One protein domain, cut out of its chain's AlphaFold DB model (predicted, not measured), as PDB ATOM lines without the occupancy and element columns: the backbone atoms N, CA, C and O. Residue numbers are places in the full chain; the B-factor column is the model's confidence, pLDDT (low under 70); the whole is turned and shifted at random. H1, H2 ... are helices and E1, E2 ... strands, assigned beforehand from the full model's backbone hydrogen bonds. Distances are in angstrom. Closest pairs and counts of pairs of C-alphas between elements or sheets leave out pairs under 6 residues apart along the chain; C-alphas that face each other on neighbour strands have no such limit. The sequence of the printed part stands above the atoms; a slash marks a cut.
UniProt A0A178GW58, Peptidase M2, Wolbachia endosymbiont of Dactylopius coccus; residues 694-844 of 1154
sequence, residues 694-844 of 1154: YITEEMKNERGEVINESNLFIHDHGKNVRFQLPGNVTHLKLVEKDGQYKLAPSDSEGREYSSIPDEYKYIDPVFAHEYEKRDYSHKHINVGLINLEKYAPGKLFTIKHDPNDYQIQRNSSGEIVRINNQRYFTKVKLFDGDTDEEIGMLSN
ATOM      1  N   TYR A 694     121.284 103.334 102.394       94.38
ATOM      2  CA  TYR A 694     122.221 102.946 103.450       94.38
ATOM      3  C   TYR A 694     121.683 103.342 104.825       94.38
ATOM      4  O   TYR A 694     120.832 104.224 104.955       94.38
ATOM      5  N   ILE A 695     122.154 102.662 105.865       94.44
ATOM      6  CA  ILE A 695     121.656 102.800 107.236       94.44
ATOM      7  C   ILE A 695     122.826 102.904 108.216       94.44
ATOM      8  O   ILE A 695     123.828 102.202 108.073       94.44
ATOM      9  N   THR A 696     122.735 103.789 109.208       92.69
ATOM     10  CA  THR A 696     123.750 103.863 110.273       92.69
ATOM     11  C   THR A 696     123.614 102.703 111.254       92.69
ATOM     12  O   THR A 696     122.504 102.341 111.652       92.69
ATOM     13  N   GLU A 697     124.737 102.136 111.696       89.75
ATOM     14  CA  GLU A 697     124.754 101.036 112.672       89.75
ATOM     15  C   GLU A 697     124.070 101.414 114.001       89.75
ATOM     16  O   GLU A 697     124.124 102.569 114.431       89.75
ATOM     17  N   GLU A 698     123.460 100.454 114.690       87.44
ATOM     18  CA  GLU A 698     122.856 100.684 116.009       87.44
ATOM     19  C   GLU A 698     123.938 100.691 117.101       87.44
ATOM     20  O   GLU A 698     124.584  99.671 117.352       87.44
ATOM     21  N   MET A 699     124.130 101.818 117.794       83.12
ATOM     22  CA  MET A 699     125.096 101.875 118.898       83.12
ATOM     23  C   MET A 699     124.468 101.374 120.197       83.12
ATOM     24  O   MET A 699     123.421 101.869 120.622       83.12
ATOM     25  N   LYS A 700     125.172 100.472 120.886       81.94
ATOM     26  CA  LYS A 700     124.838  99.990 122.233       81.94
ATOM     27  C   LYS A 700     125.941 100.334 123.227       81.94
ATOM     28  O   LYS A 700     127.107 100.428 122.853       81.94
ATOM     29  N   ASN A 701     125.570 100.513 124.491       80.06
ATOM     30  CA  ASN A 701     126.535 100.595 125.587       80.06
ATOM     31  C   ASN A 701     126.987  99.193 126.052       80.06
ATOM     32  O   ASN A 701     126.483  98.171 125.585       80.06
ATOM     33  N   GLU A 702     127.895  99.145 127.030       77.44
ATOM     34  CA  GLU A 702     128.435  97.914 127.640       77.44
ATOM     35  C   GLU A 702     127.371  96.953 128.216       77.44
ATOM     36  O   GLU A 702     127.665  95.790 128.487       77.44
ATOM     37  N   ARG A 703     126.133  97.419 128.425       79.06
ATOM     38  CA  ARG A 703     125.002  96.628 128.941       79.06
ATOM     39  C   ARG A 703     124.088  96.098 127.834       79.06
ATOM     40  O   ARG A 703     123.113  95.415 128.135       79.06
ATOM     41  N   GLY A 704     124.371  96.426 126.572       75.88
ATOM     42  CA  GLY A 704     123.517  96.126 125.424       75.88
ATOM     43  C   GLY A 704     122.336  97.089 125.241       75.88
ATOM     44  O   GLY A 704     121.509  96.860 124.360       75.88
ATOM     45  N   GLU A 705     122.245  98.157 126.040       82.44
ATOM     46  CA  GLU A 705     121.195  99.178 125.922       82.44
ATOM     47  C   GLU A 705     121.505 100.078 124.713       82.44
ATOM     48  O   GLU A 705     122.636 100.550 124.570       82.44
ATOM     49  N   VAL A 706     120.521 100.319 123.836       80.06
ATOM     50  CA  VAL A 706     120.692 101.191 122.660       80.06
ATOM     51  C   VAL A 706     120.887 102.636 123.116       80.06
ATOM     52  O   VAL A 706     120.064 103.185 123.845       80.06
ATOM     53  N   ILE A 707     121.982 103.249 122.666       82.75
ATOM     54  CA  ILE A 707     122.336 104.651 122.932       82.75
ATOM     55  C   ILE A 707     122.253 105.532 121.681       82.75
ATOM     56  O   ILE A 707     122.292 106.755 121.801       82.75
ATOM     57  N   ASN A 708     122.152 104.939 120.485       80.81
ATOM     58  CA  ASN A 708     121.967 105.672 119.232       80.81
ATOM     59  C   ASN A 708     121.246 104.783 118.201       80.81
ATOM     60  O   ASN A 708     121.815 103.796 117.728       80.81
ATOM     61  N   GLU A 709     119.995 105.121 117.881       85.75
ATOM     62  CA  GLU A 709     119.133 104.380 116.945       85.75
ATOM     63  C   GLU A 709     119.643 104.483 115.500       85.75
ATOM     64  O   GLU A 709     120.179 105.517 115.088       85.75
ATOM     65  N   SER A 710     119.472 103.422 114.708       90.44
ATOM     66  CA  SER A 710     119.746 103.425 113.263       90.44
ATOM     67  C   SER A 710     118.907 104.468 112.510       90.44
ATOM     68  O   SER A 710     117.720 104.629 112.770       90.44
ATOM     69  N   ASN A 711     119.515 105.152 111.537       93.56
ATOM     70  CA  ASN A 711     118.827 106.066 110.622       93.56
ATOM     71  C   ASN A 711     118.958 105.549 109.190       93.56
ATOM     72  O   ASN A 711     120.077 105.337 108.724       93.56
ATOM     73  N   LEU A 712     117.830 105.380 108.496       95.19
ATOM     74  CA  LEU A 712     117.805 105.101 107.060       95.19
ATOM     75  C   LEU A 712     118.076 106.387 106.268       95.19
ATOM     76  O   LEU A 712     117.528 107.447 106.577       95.19
ATOM     77  N   PHE A 713     118.881 106.266 105.220       95.31
ATOM     78  CA  PHE A 713     119.127 107.304 104.231       95.31
ATOM     79  C   PHE A 713     118.686 106.829 102.846       95.31
ATOM     80  O   PHE A 713     118.817 105.652 102.505       95.31
ATOM     81  N   ILE A 714     118.184 107.773 102.054       95.19
ATOM     82  CA  ILE A 714     117.905 107.611 100.625       95.19
ATOM     83  C   ILE A 714     118.770 108.637  99.896       95.19
ATOM     84  O   ILE A 714     118.782 109.804 100.292       95.19
ATOM     85  N   HIS A 715     119.489 108.223  98.857       93.62
ATOM     86  CA  HIS A 715     120.322 109.106  98.047       93.62
ATOM     87  C   HIS A 715     120.039 108.881  96.564       93.62
ATOM     88  O   HIS A 715     120.156 107.756  96.086       93.62
ATOM     89  N   ASP A 716     119.674 109.934  95.839       93.38
ATOM     90  CA  ASP A 716     119.703 109.937  94.378       93.38
ATOM     91  C   ASP A 716     121.101 110.388  93.941       93.38
ATOM     92  O   ASP A 716     121.400 111.580  93.914       93.38
ATOM     93  N   HIS A 717     121.966 109.419  93.628       89.31
ATOM     94  CA  HIS A 717     123.335 109.639  93.141       89.31
ATOM     95  C   HIS A 717     123.371 110.317  91.759       89.31
ATOM     96  O   HIS A 717     124.428 110.768  91.333       89.31
ATOM     97  N   GLY A 718     122.244 110.358  91.036       90.88
ATOM     98  CA  GLY A 718     122.132 110.989  89.722       90.88
ATOM     99  C   GLY A 718     121.779 112.469  89.824       90.88
ATOM    100  O   GLY A 718     122.375 113.286  89.137       90.88
ATOM    101  N   LYS A 719     120.841 112.813  90.715       90.94
ATOM    102  CA  LYS A 719     120.463 114.206  91.016       90.94
ATOM    103  C   LYS A 719     121.300 114.859  92.122       90.94
ATOM    104  O   LYS A 719     121.103 116.035  92.398       90.94
ATOM    105  N   ASN A 720     122.158 114.092  92.801       89.25
ATOM    106  CA  ASN A 720     122.900 114.517  93.993       89.25
ATOM    107  C   ASN A 720     121.966 115.034  95.113       89.25
ATOM    108  O   ASN A 720     122.162 116.129  95.630       89.25
ATOM    109  N   VAL A 721     120.914 114.272  95.461       90.00
ATOM    110  CA  VAL A 721     119.923 114.654  96.496       90.00
ATOM    111  C   VAL A 721     119.804 113.586  97.585       90.00
ATOM    112  O   VAL A 721     119.532 112.416  97.296       90.00
ATOM    113  N   ARG A 722     119.965 113.978  98.855       92.06
ATOM    114  CA  ARG A 722     120.012 113.083 100.024       92.06
ATOM    115  C   ARG A 722     118.911 113.369 101.048       92.06
ATOM    116  O   ARG A 722     118.786 114.464 101.585       92.06
ATOM    117  N   PHE A 723     118.211 112.317 101.470       93.19
ATOM    118  CA  PHE A 723     117.261 112.358 102.583       93.19
ATOM    119  C   PHE A 723     117.753 111.520 103.765       93.19
ATOM    120  O   PHE A 723     118.065 110.339 103.613       93.19
ATOM    121  N   GLN A 724     117.766 112.112 104.963       93.50
ATOM    122  CA  GLN A 724     117.889 111.387 106.231       93.50
ATOM    123  C   GLN A 724     116.502 111.174 106.836       93.50
ATOM    124  O   GLN A 724     115.760 112.135 107.040       93.50
ATOM    125  N   LEU A 725     116.164 109.929 107.170       94.12
ATOM    126  CA  LEU A 725     114.896 109.595 107.812       94.12
ATOM    127  C   LEU A 725     115.056 109.517 109.347       94.12
ATOM    128  O   LEU A 725     116.117 109.123 109.851       94.12
ATOM    129  N   PRO A 726     114.027 109.912 110.124       90.44
ATOM    130  CA  PRO A 726     114.079 109.863 111.584       90.44
ATOM    131  C   PRO A 726     114.118 108.414 112.095       90.44
ATOM    132  O   PRO A 726     113.591 107.513 111.447       90.44
ATOM    133  N   GLY A 727     114.722 108.193 113.269       88.56
ATOM    134  CA  GLY A 727     115.022 106.852 113.810       88.56
ATOM    135  C   GLY A 727     113.813 105.932 114.029       88.56
ATOM    136  O   GLY A 727     113.960 104.715 114.045       88.56
ATOM    137  N   ASN A 728     112.593 106.479 114.102       91.06
ATOM    138  CA  ASN A 728     111.372 105.675 114.169       91.06
ATOM    139  C   ASN A 728     111.009 104.990 112.834       91.06
ATOM    140  O   ASN A 728     110.207 104.052 112.837       91.06
ATOM    141  N   VAL A 729     111.588 105.425 111.705       94.88
ATOM    142  CA  VAL A 729     111.463 104.747 110.405       94.88
ATOM    143  C   VAL A 729     112.332 103.491 110.425       94.88
ATOM    144  O   VAL A 729     113.539 103.530 110.206       94.88
ATOM    145  N   THR A 730     111.678 102.373 110.716       94.44
ATOM    146  CA  THR A 730     112.283 101.071 111.052       94.44
ATOM    147  C   THR A 730     111.805  99.946 110.135       94.44
ATOM    148  O   THR A 730     112.279  98.815 110.240       94.44
ATOM    149  N   HIS A 731     110.853 100.233 109.246       96.75
ATOM    150  CA  HIS A 731     110.211  99.246 108.388       96.75
ATOM    151  C   HIS A 731     109.971  99.805 106.980       96.75
ATOM    152  O   HIS A 731     109.678 100.991 106.810       96.75
ATOM    153  N   LEU A 732     110.003  98.941 105.969       97.62
ATOM    154  CA  LEU A 732     109.404  99.211 104.664       97.62
ATOM    155  C   LEU A 732     108.054  98.509 104.568       97.62
ATOM    156  O   LEU A 732     107.945  97.306 104.796       97.62
ATOM    157  N   LYS A 733     107.028  99.256 104.181       97.06
ATOM    158  CA  LYS A 733     105.681  98.753 103.939       97.06
ATOM    159  C   LYS A 733     105.492  98.453 102.460       97.06
ATOM    160  O   LYS A 733     105.696  99.332 101.623       97.06
ATOM    161  N   LEU A 734     105.047  97.244 102.136       97.00
ATOM    162  CA  LEU A 734     104.605  96.895 100.792       97.00
ATOM    163  C   LEU A 734     103.288  97.615 100.489       97.00
ATOM    164  O   LEU A 734     102.291  97.407 101.180       97.00
ATOM    165  N   VAL A 735     103.265  98.444  99.453       95.62
ATOM    166  CA  VAL A 735     102.068  99.164  99.003       95.62
ATOM    167  C   VAL A 735     101.847  98.951  97.512       95.62
ATOM    168  O   VAL A 735     102.792  98.727  96.759       95.62
ATOM    169  N   GLU A 736     100.592  99.029  97.078       91.69
ATOM    170  CA  GLU A 736     100.243  99.093  95.660       91.69
ATOM    171  C   GLU A 736     100.017 100.562  95.286       91.69
ATOM    172  O   GLU A 736      99.153 101.229  95.861       91.69
ATOM    173  N   LYS A 737     100.808 101.081  94.344       87.81
ATOM    174  CA  LYS A 737     100.677 102.438  93.804       87.81
ATOM    175  C   LYS A 737     100.798 102.391  92.283       87.81
ATOM    176  O   LYS A 737     101.664 101.705  91.748       87.81
ATOM    177  N   ASP A 738      99.908 103.100  91.591       86.19
ATOM    178  CA  ASP A 738      99.867 103.202  90.123       86.19
ATOM    179  C   ASP A 738      99.854 101.833  89.401       86.19
ATOM    180  O   ASP A 738     100.418 101.667  88.319       86.19
ATOM    181  N   GLY A 739      99.208 100.833  90.019       82.44
ATOM    182  CA  GLY A 739      99.125  99.454  89.519       82.44
ATOM    183  C   GLY A 739     100.409  98.632  89.684       82.44
ATOM    184  O   GLY A 739     100.566  97.609  89.021       82.44
ATOM    185  N   GLN A 740     101.348  99.074  90.527       85.88
ATOM    186  CA  GLN A 740     102.596  98.372  90.817       85.88
ATOM    187  C   GLN A 740     102.841  98.245  92.323       85.88
ATOM    188  O   GLN A 740     102.521  99.146  93.099       85.88
ATOM    189  N   TYR A 741     103.502  97.162  92.731       90.62
ATOM    190  CA  TYR A 741     104.106  97.088  94.058       90.62
ATOM    191  C   TYR A 741     105.230  98.126  94.200       90.62
ATOM    192  O   TYR A 741     106.042  98.303  93.287       90.62
ATOM    193  N   LYS A 742     105.274  98.791  95.357       94.25
ATOM    194  CA  LYS A 742     106.335  99.695  95.822       94.25
ATOM    195  C   LYS A 742     106.597  99.455  97.310       94.25
ATOM    196  O   LYS A 742     105.734  98.942  98.024       94.25
ATOM    197  N   LEU A 743     107.778  99.840  97.778       96.38
ATOM    198  CA  LEU A 743     108.152  99.828  99.190       96.38
ATOM    199  C   LEU A 743     108.108 101.265  99.728       96.38
ATOM    200  O   LEU A 743     108.716 102.161  99.152       96.38
ATOM    201  N   ALA A 744     107.378 101.503 100.816       96.94
ATOM    202  CA  ALA A 744     107.240 102.823 101.431       96.94
ATOM    203  C   ALA A 744     107.890 102.846 102.830       96.94
ATOM    204  O   ALA A 744     107.523 102.010 103.660       96.94
ATOM    205  N   PRO A 745     108.815 103.779 103.137       97.25
ATOM    206  CA  PRO A 745     109.381 103.920 104.476       97.25
ATOM    207  C   PRO A 745     108.301 104.176 105.532       97.25
ATOM    208  O   PRO A 745     107.405 105.001 105.337       97.25
ATOM    209  N   SER A 746     108.380 103.460 106.651       96.75
ATOM    210  CA  SER A 746     107.344 103.418 107.685       96.75
ATOM    211  C   SER A 746     107.901 103.108 109.077       96.75
ATOM    212  O   SER A 746     109.032 102.641 109.229       96.75
ATOM    213  N   ASP A 747     107.097 103.372 110.103       94.81
ATOM    214  CA  ASP A 747     107.342 102.865 111.455       94.81
ATOM    215  C   ASP A 747     106.785 101.443 111.662       94.81
ATOM    216  O   ASP A 747     106.136 100.865 110.788       94.81
ATOM    217  N   SER A 748     107.027 100.878 112.846       93.00
ATOM    218  CA  SER A 748     106.557  99.547 113.257       93.00
ATOM    219  C   SER A 748     105.034  99.411 113.409       93.00
ATOM    220  O   SER A 748     104.540  98.300 113.582       93.00
ATOM    221  N   GLU A 749     104.269 100.505 113.315       94.31
ATOM    222  CA  GLU A 749     102.801 100.478 113.222       94.31
ATOM    223  C   GLU A 749     102.315 100.536 111.756       94.31
ATOM    224  O   GLU A 749     101.111 100.577 111.496       94.31
ATOM    225  N   GLY A 750     103.232 100.549 110.779       92.94
ATOM    226  CA  GLY A 750     102.917 100.644 109.353       92.94
ATOM    227  C   GLY A 750     102.431 102.030 108.913       92.94
ATOM    228  O   GLY A 750     101.792 102.157 107.855       92.94
ATOM    229  N   ARG A 751     102.716 103.074 109.707       95.88
ATOM    230  CA  ARG A 751     102.472 104.471 109.328       95.88
ATOM    231  C   ARG A 751     103.607 104.933 108.424       95.88
ATOM    232  O   ARG A 751     104.773 104.899 108.803       95.88
ATOM    233  N   GLU A 752     103.255 105.342 107.214       95.06
ATOM    234  CA  GLU A 752     104.218 105.768 106.197       95.06
ATOM    235  C   GLU A 752     104.783 107.157 106.504       95.06
ATOM    236  O   GLU A 752     104.047 108.067 106.891       95.06
ATOM    237  N   TYR A 753     106.078 107.342 106.259       94.00
ATOM    238  CA  TYR A 753     106.721 108.648 106.329       94.00
ATOM    239  C   TYR A 753     106.312 109.519 105.131       94.00
ATOM    240  O   TYR A 753     106.254 109.039 103.998       94.00
ATOM    241  N   SER A 754     106.004 110.796 105.372       89.38
ATOM    242  CA  SER A 754     105.373 111.685 104.381       89.38
ATOM    243  C   SER A 754     106.109 113.005 104.123       89.38
ATOM    244  O   SER A 754     105.611 113.827 103.359       89.38
ATOM    245  N   SER A 755     107.280 113.221 104.732       91.56
ATOM    246  CA  SER A 755     108.044 114.476 104.600       91.56
ATOM    247  C   SER A 755     109.077 114.470 103.463       91.56
ATOM    248  O   SER A 755     109.891 115.384 103.388       91.56
ATOM    249  N   ILE A 756     109.058 113.454 102.594       92.81
ATOM    250  CA  ILE A 756     109.885 113.365 101.380       92.81
ATOM    251  C   ILE A 756     108.995 113.319 100.129       92.81
ATOM    252  O   ILE A 756     107.875 112.807 100.216       92.81
ATOM    253  N   PRO A 757     109.467 113.822  98.971       92.81
ATOM    254  CA  PRO A 757     108.736 113.739  97.710       92.81
ATOM    255  C   PRO A 757     108.326 112.312  97.328       92.81
ATOM    256  O   PRO A 757     109.042 111.341  97.583       92.81
ATOM    257  N   ASP A 758     107.188 112.203  96.643       91.69
ATOM    258  CA  ASP A 758     106.581 110.935  96.221       91.69
ATOM    259  C   ASP A 758     107.504 110.064  95.343       91.69
ATOM    260  O   ASP A 758     107.371 108.841  95.345       91.69
ATOM    261  N   GLU A 759     108.452 110.670  94.622       90.31
ATOM    262  CA  GLU A 759     109.460 109.962  93.818       90.31
ATOM    263  C   GLU A 759     110.474 109.169  94.666       90.31
ATOM    264  O   GLU A 759     110.859 108.074  94.265       90.31
ATOM    265  N   TYR A 760     110.827 109.649  95.865       92.44
ATOM    266  CA  TYR A 760     111.713 108.939  96.802       92.44
ATOM    267  C   TYR A 760     110.931 108.137  97.850       92.44
ATOM    268  O   TYR A 760     111.446 107.163  98.397       92.44
ATOM    269  N   LYS A 761     109.675 108.521  98.134       92.69
ATOM    270  CA  LYS A 761     108.815 107.824  99.101       92.69
ATOM    271  C   LYS A 761     108.452 106.406  98.648       92.69
ATOM    272  O   LYS A 761     108.410 105.503  99.478       92.69
ATOM    273  N   TYR A 762     108.138 106.206  97.369       94.56
ATOM    274  CA  TYR A 762     107.648 104.919  96.861       94.56
ATOM    275  C   TYR A 762     108.752 104.176  96.103       94.56
ATOM    276  O   TYR A 762     108.773 104.138  94.872       94.56
ATOM    277  N   ILE A 763     109.659 103.578  96.877       94.00
ATOM    278  CA  ILE A 763     110.827 102.827  96.412       94.00
ATOM    279  C   ILE A 763     110.385 101.699  95.472       94.00
ATOM    280  O   ILE A 763     109.415 100.976  95.721       94.00
ATOM    281  N   ASP A 764     111.100 101.557  94.363       91.19
ATOM    282  CA  ASP A 764     110.798 100.580  93.325       91.19
ATOM    283  C   ASP A 764     111.371  99.188  93.677       91.19
ATOM    284  O   ASP A 764     112.533  99.115  94.079       91.19
ATOM    285  N   PRO A 765     110.623  98.077  93.505       88.38
ATOM    286  CA  PRO A 765     111.127  96.720  93.736       88.38
ATOM    287  C   PRO A 765     112.422  96.362  92.997       88.38
ATOM    288  O   PRO A 765     113.112  95.445  93.429       88.38
ATOM    289  N   VAL A 766     112.775  97.079  91.923       87.25
ATOM    290  CA  VAL A 766     114.056  96.906  91.213       87.25
ATOM    291  C   VAL A 766     115.287  97.121  92.108       87.25
ATOM    292  O   VAL A 766     116.345  96.585  91.810       87.25
ATOM    293  N   PHE A 767     115.147  97.863  93.213       90.81
ATOM    294  CA  PHE A 767     116.215  98.126  94.185       90.81
ATOM    295  C   PHE A 767     116.287  97.099  95.327       90.81
ATOM    296  O   PHE A 767     117.121  97.239  96.216       90.81
ATOM    297  N   ALA A 768     115.382  96.116  95.371       91.75
ATOM    298  CA  ALA A 768     115.293  95.138  96.453       91.75
ATOM    299  C   ALA A 768     115.812  93.778  95.967       91.75
ATOM    300  O   ALA A 768     115.180  93.135  95.127       91.75
ATOM    301  N   HIS A 769     116.952  93.331  96.495       88.12
ATOM    302  CA  HIS A 769     117.725  92.209  95.950       88.12
ATOM    303  C   HIS A 769     117.812  91.000  96.885       88.12
ATOM    304  O   HIS A 769     118.062  91.153  98.081       88.12
ATOM    305  N   GLU A 770     117.673  89.795  96.324       86.81
ATOM    306  CA  GLU A 770     118.030  88.535  96.991       86.81
ATOM    307  C   GLU A 770     119.553  88.324  96.862       86.81
ATOM    308  O   GLU A 770     120.136  88.591  95.805       86.81
ATOM    309  N   TYR A 771     120.209  87.884  97.945       78.00
ATOM    310  CA  TYR A 771     121.675  87.887  98.073       78.00
ATOM    311  C   TYR A 771     122.235  86.508  98.439       78.00
ATOM    312  O   TYR A 771     121.631  85.779  99.228       78.00
ATOM    313  N   GLU A 772     123.414  86.158  97.914       71.44
ATOM    314  CA  GLU A 772     124.171  84.977  98.351       71.44
ATOM    315  C   GLU A 772     125.218  85.332  99.419       71.44
ATOM    316  O   GLU A 772     125.985  86.290  99.278       71.44
ATOM    317  N   LYS A 773     125.253  84.553 100.513       67.00
ATOM    318  CA  LYS A 773     126.148  84.810 101.644       67.00
ATOM    319  C   LYS A 773     127.412  83.963 101.575       67.00
ATOM    320  O   LYS A 773     127.454  82.833 102.064       67.00
ATOM    321  N   ARG A 774     128.475  84.575 101.058       63.53
ATOM    322  CA  ARG A 774     129.851  84.122 101.275       63.53
ATOM    323  C   ARG A 774     130.274  84.498 102.700       63.53
ATOM    324  O   ARG A 774     130.226  85.656 103.097       63.53
ATOM    325  N   ASP A 775     130.638  83.504 103.502       52.06
ATOM    326  CA  ASP A 775     130.951  83.676 104.933       52.06
ATOM    327  C   ASP A 775     132.393  84.153 105.214       52.06
ATOM    328  O   ASP A 775     132.757  84.315 106.379       52.06
ATOM    329  N   TYR A 776     133.209  84.314 104.170       51.81
ATOM    330  CA  TYR A 776     134.619  84.730 104.220       51.81
ATOM    331  C   TYR A 776     134.838  86.130 103.632       51.81
ATOM    332  O   TYR A 776     135.600  86.910 104.190       51.81
ATOM    333  N   SER A 777     134.135  86.482 102.551       53.78
ATOM    334  CA  SER A 777     134.186  87.814 101.950       53.78
ATOM    335  C   SER A 777     133.062  88.706 102.478       53.78
ATOM    336  O   SER A 777     131.895  88.329 102.409       53.78
ATOM    337  N   HIS A 778     133.366  89.949 102.851       57.47
ATOM    338  CA  HIS A 778     132.361  90.969 103.203       57.47
ATOM    339  C   HIS A 778     131.549  91.508 101.990       57.47
ATOM    340  O   HIS A 778     130.805  92.489 102.105       57.47
ATOM    341  N   LYS A 779     131.691  90.864 100.818       61.91
ATOM    342  CA  LYS A 779     130.985  91.116  99.549       61.91
ATOM    343  C   LYS A 779     129.784  90.157  99.408       61.91
ATOM    344  O   LYS A 779     129.813  89.033  99.905       61.91
ATOM    345  N   HIS A 780     128.707  90.618  98.770       67.06
ATOM    346  CA  HIS A 780     127.357  90.068  98.972       67.06
ATOM    347  C   HIS A 780     126.570  89.894  97.659       67.06
ATOM    348  O   HIS A 780     125.708  90.705  97.339       67.06
ATOM    349  N   ILE A 781     126.900  88.860  96.873       69.19
ATOM    350  CA  ILE A 781     126.501  88.738  95.455       69.19
ATOM    351  C   ILE A 781     124.979  88.781  95.251       69.19
ATOM    352  O   ILE A 781     124.241  87.936  95.755       69.19
ATOM    353  N   ASN A 782     124.542  89.736  94.426       74.06
ATOM    354  CA  ASN A 782     123.182  89.849  93.909       74.06
ATOM    355  C   ASN A 782     122.836  88.641  93.023       74.06
ATOM    356  O   ASN A 782     123.503  88.377  92.014       74.06
ATOM    357  N   VAL A 783     121.783  87.912  93.393       74.62
ATOM    358  CA  VAL A 783     121.295  86.732  92.657       74.62
ATOM    359  C   VAL A 783     119.881  86.909  92.093       74.62
ATOM    360  O   VAL A 783     119.428  86.049  91.340       74.62
ATOM    361  N   GLY A 784     119.201  88.021  92.389       81.81
ATOM    362  CA  GLY A 784     117.887  88.329  91.826       81.81
ATOM    363  C   GLY A 784     117.177  89.502  92.505       81.81
ATOM    364  O   GLY A 784     117.697  90.128  93.426       81.81
ATOM    365  N   LEU A 785     115.950  89.789  92.068       87.00
ATOM    366  CA  LEU A 785     115.034  90.687  92.783       87.00
ATOM    367  C   LEU A 785     114.255  89.913  93.848       87.00
ATOM    368  O   LEU A 785     113.826  88.787  93.586       87.00
ATOM    369  N   ILE A 786     113.986  90.540  94.997       88.44
ATOM    370  CA  ILE A 786     113.079  89.976  96.005       88.44
ATOM    371  C   ILE A 786     111.714  89.770  95.363       88.44
ATOM    372  O   ILE A 786     111.072  90.718  94.900       88.44
ATOM    373  N   ASN A 787     111.231  88.528  95.376       86.38
ATOM    374  CA  ASN A 787     109.878  88.234  94.920       86.38
ATOM    375  C   ASN A 787     108.847  88.789  95.921       86.38
ATOM    376  O   ASN A 787     108.377  88.076  96.806       86.38
ATOM    377  N   LEU A 788     108.502  90.073  95.784       87.56
ATOM    378  CA  LEU A 788     107.502  90.752  96.613       87.56
ATOM    379  C   LEU A 788     106.062  90.318  96.294       87.56
ATOM    380  O   LEU A 788     105.183  90.470  97.137       87.56
ATOM    381  N   GLU A 789     105.816  89.721  95.124       84.31
ATOM    382  CA  GLU A 789     104.485  89.265  94.682       84.31
ATOM    383  C   GLU A 789     103.960  88.074  95.511       84.31
ATOM    384  O   GLU A 789     102.768  87.771  95.467       84.31
ATOM    385  N   LYS A 790     104.823  87.433  96.321       88.56
ATOM    386  CA  LYS A 790     104.436  86.422  97.325       88.56
ATOM    387  C   LYS A 790     103.785  87.012  98.589       88.56
ATOM    388  O   LYS A 790     103.296  86.252  99.422       88.56
ATOM    389  N   TYR A 791     103.775  88.339  98.744       90.94
ATOM    390  CA  TYR A 791     103.253  89.049  99.913       90.94
ATOM    391  C   TYR A 791     102.016  89.895  99.585       90.94
ATOM    392  O   TYR A 791     101.862  90.411  98.482       90.94
ATOM    393  N   ALA A 792     101.136  90.075 100.572       90.81
ATOM    394  CA  ALA A 792      99.966  90.940 100.435       90.81
ATOM    395  C   ALA A 792     100.326  92.431 100.635       90.81
ATOM    396  O   ALA A 792     101.169  92.743 101.486       90.81
ATOM    397  N   PRO A 793      99.649  93.371  99.940       93.50
ATOM    398  CA  PRO A 793      99.723  94.795 100.261       93.50
ATOM    399  C   PRO A 793      99.451  95.055 101.751       93.50
ATOM    400  O   PRO A 793      98.520  94.499 102.333       93.50
ATOM    401  N   GLY A 794     100.268  95.906 102.368       93.38
ATOM    402  CA  GLY A 794     100.273  96.176 103.806       93.38
ATOM    403  C   GLY A 794     101.289  95.359 104.614       93.38
ATOM    404  O   GLY A 794     101.502  95.696 105.776       93.38
ATOM    405  N   LYS A 795     101.947  94.343 104.027       96.00
ATOM    406  CA  LYS A 795     103.077  93.629 104.652       96.00
ATOM    407  C   LYS A 795     104.172  94.615 105.078       96.00
ATOM    408  O   LYS A 795     104.522  95.509 104.307       96.00
ATOM    409  N   LEU A 796     104.729  94.425 106.274       97.12
ATOM    410  CA  LEU A 796     105.905  95.154 106.753       97.12
ATOM    411  C   LEU A 796     107.161  94.281 106.645       97.12
ATOM    412  O   LEU A 796     107.123  93.078 106.917       97.12
ATOM    413  N   PHE A 797     108.270  94.916 106.280       97.44
ATOM    414  CA  PHE A 797     109.614  94.352 106.291       97.44
ATOM    415  C   PHE A 797     110.492  95.188 107.216       97.44
ATOM    416  O   PHE A 797     110.584  96.401 107.033       97.44
ATOM    417  N   THR A 798     111.126  94.571 108.206       96.69
ATOM    418  CA  THR A 798     112.010  95.271 109.147       96.69
ATOM    419  C   THR A 798     113.319  95.619 108.445       96.69
ATOM    420  O   THR A 798     113.915  94.752 107.802       96.69
ATOM    421  N   ILE A 799     113.793  96.861 108.577       96.06
ATOM    422  CA  ILE A 799     115.124  97.247 108.084       96.06
ATOM    423  C   ILE A 799     116.155  97.097 109.202       96.06
ATOM    424  O   ILE A 799     115.881  97.448 110.351       96.06
ATOM    425  N   LYS A 800     117.350  96.594 108.883       93.19
ATOM    426  CA  LYS A 800     118.471  96.509 109.834       93.19
ATOM    427  C   LYS A 800     119.786  96.882 109.151       93.19
ATOM    428  O   LYS A 800     119.930  96.719 107.940       93.19
ATOM    429  N   HIS A 801     120.742  97.360 109.942       91.44
ATOM    430  CA  HIS A 801     122.136  97.488 109.519       91.44
ATOM    431  C   HIS A 801     122.784  96.101 109.392       91.44
ATOM    432  O   HIS A 801     122.357  95.154 110.058       91.44
ATOM    433  N   ASP A 802     123.827  95.977 108.574       87.50
ATOM    434  CA  ASP A 802     124.663  94.774 108.564       87.50
ATOM    435  C   ASP A 802     125.809  94.904 109.580       87.50
ATOM    436  O   ASP A 802     126.705  95.722 109.379       87.50
ATOM    437  N   PRO A 803     125.847  94.110 110.667       83.06
ATOM    438  CA  PRO A 803     126.958  94.156 111.615       83.06
ATOM    439  C   PRO A 803     128.269  93.588 111.039       83.06
ATOM    440  O   PRO A 803     129.314  93.734 111.673       83.06
ATOM    441  N   ASN A 804     128.240  92.943 109.867       78.81
ATOM    442  CA  ASN A 804     129.413  92.372 109.194       78.81
ATOM    443  C   ASN A 804     129.806  93.159 107.934       78.81
ATOM    444  O   ASN A 804     130.513  92.619 107.084       78.81
ATOM    445  N   ASP A 805     129.338  94.399 107.784       82.44
ATOM    446  CA  ASP A 805     129.689  95.232 106.636       82.44
ATOM    447  C   ASP A 805     131.205  95.497 106.552       82.44
ATOM    448  O   ASP A 805     131.853  95.694 107.579       82.44
ATOM    449  N   TYR A 806     131.759  95.566 105.336       77.06
ATOM    450  CA  TYR A 806     133.161  95.947 105.104       77.06
ATOM    451  C   TYR A 806     133.425  97.405 105.508       77.06
ATOM    452  O   TYR A 806     134.554  97.782 105.815       77.06
ATOM    453  N   GLN A 807     132.371  98.226 105.527       80.25
ATOM    454  CA  GLN A 807     132.429  99.614 105.977       80.25
ATOM    455  C   GLN A 807     132.735  99.712 107.484       80.25
ATOM    456  O   GLN A 807     133.357 100.681 107.916       80.25
ATOM    457  N   ILE A 808     132.366  98.696 108.279       83.31
ATOM    458  CA  ILE A 808     132.683  98.612 109.711       83.31
ATOM    459  C   ILE A 808     134.135  98.144 109.867       83.31
ATOM    460  O   ILE A 808     134.418  96.947 109.912       83.31
ATOM    461  N   GLN A 809     135.053  99.104 109.981       83.12
ATOM    462  CA  GLN A 809     136.482  98.831 110.148       83.12
ATOM    463  C   GLN A 809     136.771  98.031 111.425       83.12
ATOM    464  O   GLN A 809     136.286  98.358 112.514       83.12
ATOM    465  N   ARG A 810     137.592  96.984 111.292       81.69
ATOM    466  CA  ARG A 810     137.953  96.057 112.372       81.69
ATOM    467  C   ARG A 810     139.459  95.825 112.419       81.69
ATOM    468  O   ARG A 810     140.122  95.867 111.388       81.69
ATOM    469  N   ASN A 811     139.978  95.565 113.615       79.25
ATOM    470  CA  ASN A 811     141.361  95.133 113.814       79.25
ATOM    471  C   ASN A 811     141.515  93.618 113.562       79.25
ATOM    472  O   ASN A 811     140.544  92.906 113.299       79.25
ATOM    473  N   SER A 812     142.739  93.103 113.691       73.56
ATOM    474  CA  SER A 812     143.059  91.678 113.508       73.56
ATOM    475  C   SER A 812     142.434  90.733 114.553       73.56
ATOM    476  O   SER A 812     142.336  89.534 114.297       73.56
ATOM    477  N   SER A 813     141.951  91.243 115.692       74.25
ATOM    478  CA  SER A 813     141.104  90.512 116.654       74.25
ATOM    479  C   SER A 813     139.603  90.550 116.311       74.25
ATOM    480  O   SER A 813     138.805  89.903 116.990       74.25
ATOM    481  N   GLY A 814     139.202  91.267 115.255       72.62
ATOM    482  CA  GLY A 814     137.814  91.414 114.808       72.62
ATOM    483  C   GLY A 814     137.000  92.465 115.576       72.62
ATOM    484  O   GLY A 814     135.792  92.589 115.354       72.62
ATOM    485  N   GLU A 815     137.627  93.229 116.468       83.94
ATOM    486  CA  GLU A 815     137.007  94.297 117.256       83.94
ATOM    487  C   GLU A 815     136.805  95.549 116.391       83.94
ATOM    488  O   GLU A 815     137.626  95.850 115.526       83.94
ATOM    489  N   ILE A 816     135.710  96.289 116.601       84.81
ATOM    490  CA  ILE A 816     135.392  97.469 115.782       84.81
ATOM    491  C   ILE A 816     136.269  98.652 116.202       84.81
ATOM    492  O   ILE A 816     136.202  99.107 117.345       84.81
ATOM    493  N   VAL A 817     137.027  99.190 115.251       87.38
ATOM    494  CA  VAL A 817     137.932 100.330 115.437       87.38
ATOM    495  C   VAL A 817     137.191 101.624 115.107       87.38
ATOM    496  O   VAL A 817     136.362 101.651 114.195       87.38
ATOM    497  N   ARG A 818     137.435 102.708 115.857       86.19
ATOM    498  CA  ARG A 818     136.734 103.992 115.677       86.19
ATOM    499  C   ARG A 818     137.614 105.182 116.025       86.19
ATOM    500  O   ARG A 818     138.104 105.276 117.146       86.19
ATOM    501  N   ILE A 819     137.667 106.156 115.126       82.50
ATOM    502  CA  ILE A 819     138.099 107.517 115.452       82.50
ATOM    503  C   ILE A 819     136.895 108.271 116.037       82.50
ATOM    504  O   ILE A 819     135.778 108.148 115.533       82.50
ATOM    505  N   ASN A 820     137.104 109.025 117.121       74.25
ATOM    506  CA  ASN A 820     136.126 109.954 117.719       74.25
ATOM    507  C   ASN A 820     134.699 109.396 117.954       74.25
ATOM    508  O   ASN A 820     133.722 110.143 117.918       74.25
ATOM    509  N   ASN A 821     134.563 108.086 118.211       74.94
ATOM    510  CA  ASN A 821     133.277 107.376 118.333       74.94
ATOM    511  C   ASN A 821     132.326 107.555 117.128       74.94
ATOM    512  O   ASN A 821     131.104 107.517 117.289       74.94
ATOM    513  N   GLN A 822     132.871 107.723 115.918       81.94
ATOM    514  CA  GLN A 822     132.077 107.807 114.690       81.94
ATOM    515  C   GLN A 822     131.206 106.558 114.471       81.94
ATOM    516  O   GLN A 822     131.593 105.442 114.837       81.94
ATOM    517  N   ARG A 823     130.032 106.755 113.853       86.44
ATOM    518  CA  ARG A 823     129.131 105.684 113.399       86.44
ATOM    519  C   ARG A 823     129.438 105.330 111.951       86.44
ATOM    520  O   ARG A 823     129.577 106.225 111.122       86.44
ATOM    521  N   TYR A 824     129.455 104.042 111.654       88.06
ATOM    522  CA  TYR A 824     129.512 103.519 110.302       88.06
ATOM    523  C   TYR A 824     128.137 103.575 109.637       88.06
ATOM    524  O   TYR A 824     127.097 103.317 110.259       88.06
ATOM    525  N   PHE A 825     128.156 103.918 108.352       89.00
ATOM    526  CA  PHE A 825     127.085 103.596 107.421       89.00
ATOM    527  C   PHE A 825     127.249 102.131 106.984       89.00
ATOM    528  O   PHE A 825     128.322 101.548 107.145       89.00
ATOM    529  N   THR A 826     126.158 101.512 106.540       89.69
ATOM    530  CA  THR A 826     126.096 100.089 106.181       89.69
ATOM    531  C   THR A 826     124.988  99.829 105.159       89.69
ATOM    532  O   THR A 826     124.054 100.630 105.015       89.69
ATOM    533  N   LYS A 827     125.057  98.664 104.515       89.81
ATOM    534  CA  LYS A 827     124.001  98.024 103.721       89.81
ATOM    535  C   LYS A 827     122.680  97.937 104.492       89.81
ATOM    536  O   LYS A 827     122.649  97.524 105.653       89.81
ATOM    537  N   VAL A 828     121.565  98.240 103.822       94.06
ATOM    538  CA  VAL A 828     120.219  98.074 104.397       94.06
ATOM    539  C   VAL A 828     119.727  96.648 104.160       94.06
ATOM    540  O   VAL A 828     119.264  96.322 103.067       94.06
ATOM    541  N   LYS A 829     119.797  95.795 105.184       93.38
ATOM    542  CA  LYS A 829     119.179  94.462 105.160       93.38
ATOM    543  C   LYS A 829     117.665  94.565 105.341       93.38
ATOM    544  O   LYS A 829     117.186  95.381 106.132       93.38
ATOM    545  N   LEU A 830     116.934  93.689 104.659       95.12
ATOM    546  CA  LEU A 830     115.485  93.536 104.748       95.12
ATOM    547  C   LEU A 830     115.138  92.190 105.390       95.12
ATOM    548  O   LEU A 830     115.632  91.141 104.973       95.12
ATOM    549  N   PHE A 831     114.253  92.225 106.381       95.25
ATOM    550  CA  PHE A 831     113.753  91.056 107.102       95.25
ATOM    551  C   PHE A 831     112.235  90.950 106.960       95.25
ATOM    552  O   PHE A 831     111.534  91.961 106.906       95.25
ATOM    553  N   ASP A 832     111.711  89.729 106.938       92.19
ATOM    554  CA  ASP A 832     110.274  89.496 107.035       92.19
ATOM    555  C   ASP A 832     109.773  89.885 108.439       92.19
ATOM    556  O   ASP A 832     110.192  89.300 109.436       92.19
ATOM    557  N   GLY A 833     108.870  90.869 108.531       83.94
ATOM    558  CA  GLY A 833     108.414  91.409 109.819       83.94
ATOM    559  C   GLY A 833     107.604  90.447 110.703       83.94
ATOM    560  O   GLY A 833     107.382  90.766 111.868       83.94
ATOM    561  N   ASP A 834     107.168  89.290 110.184       87.38
ATOM    562  CA  ASP A 834     106.437  88.273 110.958       87.38
ATOM    563  C   ASP A 834     107.336  87.106 111.412       87.38
ATOM    564  O   ASP A 834     107.057  86.496 112.446       87.38
ATOM    565  N   THR A 835     108.392  86.764 110.655       87.44
ATOM    566  CA  THR A 835     109.289  85.625 110.969       87.44
ATOM    567  C   THR A 835     110.685  86.023 111.449       87.44
ATOM    568  O   THR A 835     111.385  85.184 112.016       87.44
ATOM    569  N   ASP A 836     111.090  87.278 111.236       87.06
ATOM    570  CA  ASP A 836     112.459  87.793 111.381       87.06
ATOM    571  C   ASP A 836     113.520  87.000 110.579       87.06
ATOM    572  O   ASP A 836     114.713  87.042 110.886       87.06
ATOM    573  N   GLU A 837     113.102  86.292 109.520       90.19
ATOM    574  CA  GLU A 837     114.002  85.711 108.515       90.19
ATOM    575  C   GLU A 837     114.514  86.823 107.574       90.19
ATOM    576  O   GLU A 837     113.757  87.702 107.155       90.19
ATOM    577  N   GLU A 838     115.808  86.803 107.236       91.00
ATOM    578  CA  GLU A 838     116.395  87.744 106.272       91.00
ATOM    579  C   GLU A 838     115.917  87.402 104.853       91.00
ATOM    580  O   GLU A 838     115.987  86.244 104.437       91.00
ATOM    581  N   ILE A 839     115.424  88.398 104.110       91.06
ATOM    582  CA  ILE A 839     114.857  88.211 102.761       91.06
ATOM    583  C   ILE A 839     115.669  88.885 101.650       91.06
ATOM    584  O   ILE A 839     115.358  88.681 100.479       91.06
ATOM    585  N   GLY A 840     116.684  89.684 101.996       90.62
ATOM    586  CA  GLY A 840     117.541  90.375 101.034       90.62
ATOM    587  C   GLY A 840     118.057  91.726 101.536       90.62
ATOM    588  O   GLY A 840     118.115  91.977 102.740       90.62
ATOM    589  N   MET A 841     118.413  92.613 100.607       91.56
ATOM    590  CA  MET A 841     118.898  93.974 100.884       91.56
ATOM    591  C   MET A 841     118.287  95.021  99.939       91.56
ATOM    592  O   MET A 841     117.683  94.666  98.926       91.56
ATOM    593  N   LEU A 842     118.489  96.306 100.239       93.44
ATOM    594  CA  LEU A 842     118.365  97.390  99.255       93.44
ATOM    595  C   LEU A 842     119.696  97.638  98.525       93.44
ATOM    596  O   LEU A 842     120.764  97.444  99.103       93.44
ATOM    597  N   SER A 843     119.631  98.113  97.282       88.88
ATOM    598  CA  SER A 843     120.785  98.535  96.482       88.88
ATOM    599  C   SER A 843     121.493  99.786  97.026       88.88
ATOM    600  O   SER A 843     120.888 100.639  97.676       88.88
ATOM    601  N   ASN A 844     122.775  99.945  96.689       87.25
ATOM    602  CA  ASN A 844     123.495 101.213  96.822       87.25
ATOM    603  C   ASN A 844     124.399 101.455  95.602       87.25
ATOM    604  O   ASN A 844     125.569 101.815  95.723       87.25
TER     605      ASN A 844
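Overview. This is residues 694 to 844 of the 1154 residues of the protein "Peptidase M2" of Wolbachia endosymbiont of Dactylopius coccus (UniProt A0A178GW58). Little regular structure: many loops surround one branched, strongly twisted antiparallel sheet with E10 at its middle, from which E1, E3, E4 lead one way, E9, E5, E6 another, E11, E7, E8 a third. The 151 printed residues, mostly strand with under half in named elements, run E1 to E6, H1, E7 to E11; they are compact, radius of gyration of the C-alphas 15.9 A, spans 50 by 34 by 32 A.

Arrangement. Start at E1, residues 694 to 696: N 695 is within hydrogen-bond range of O 826, 2.9 A, in E10, residues 825 to 832. On the other side of E1 is E3, residues 712 to 716; N 713 and O 694 are 2.8 A apart. E2, residues 706 to 708, pairs with no named strand. H1, residues 758 to 761, too short for an O i to N i+4 pair, only grazes the sheet.

Along the chain. Find C-alpha 694 at (122.221, 102.946, 103.450); E10 spans 21.9 A. E11, residues 838 to 842, ends at (118.365, 97.390, 99.255).

Size, cuts and confidence. The printed part has no cut; residues 802 to 824 form a long link. Residues 773 to 781 are under pLDDT 70.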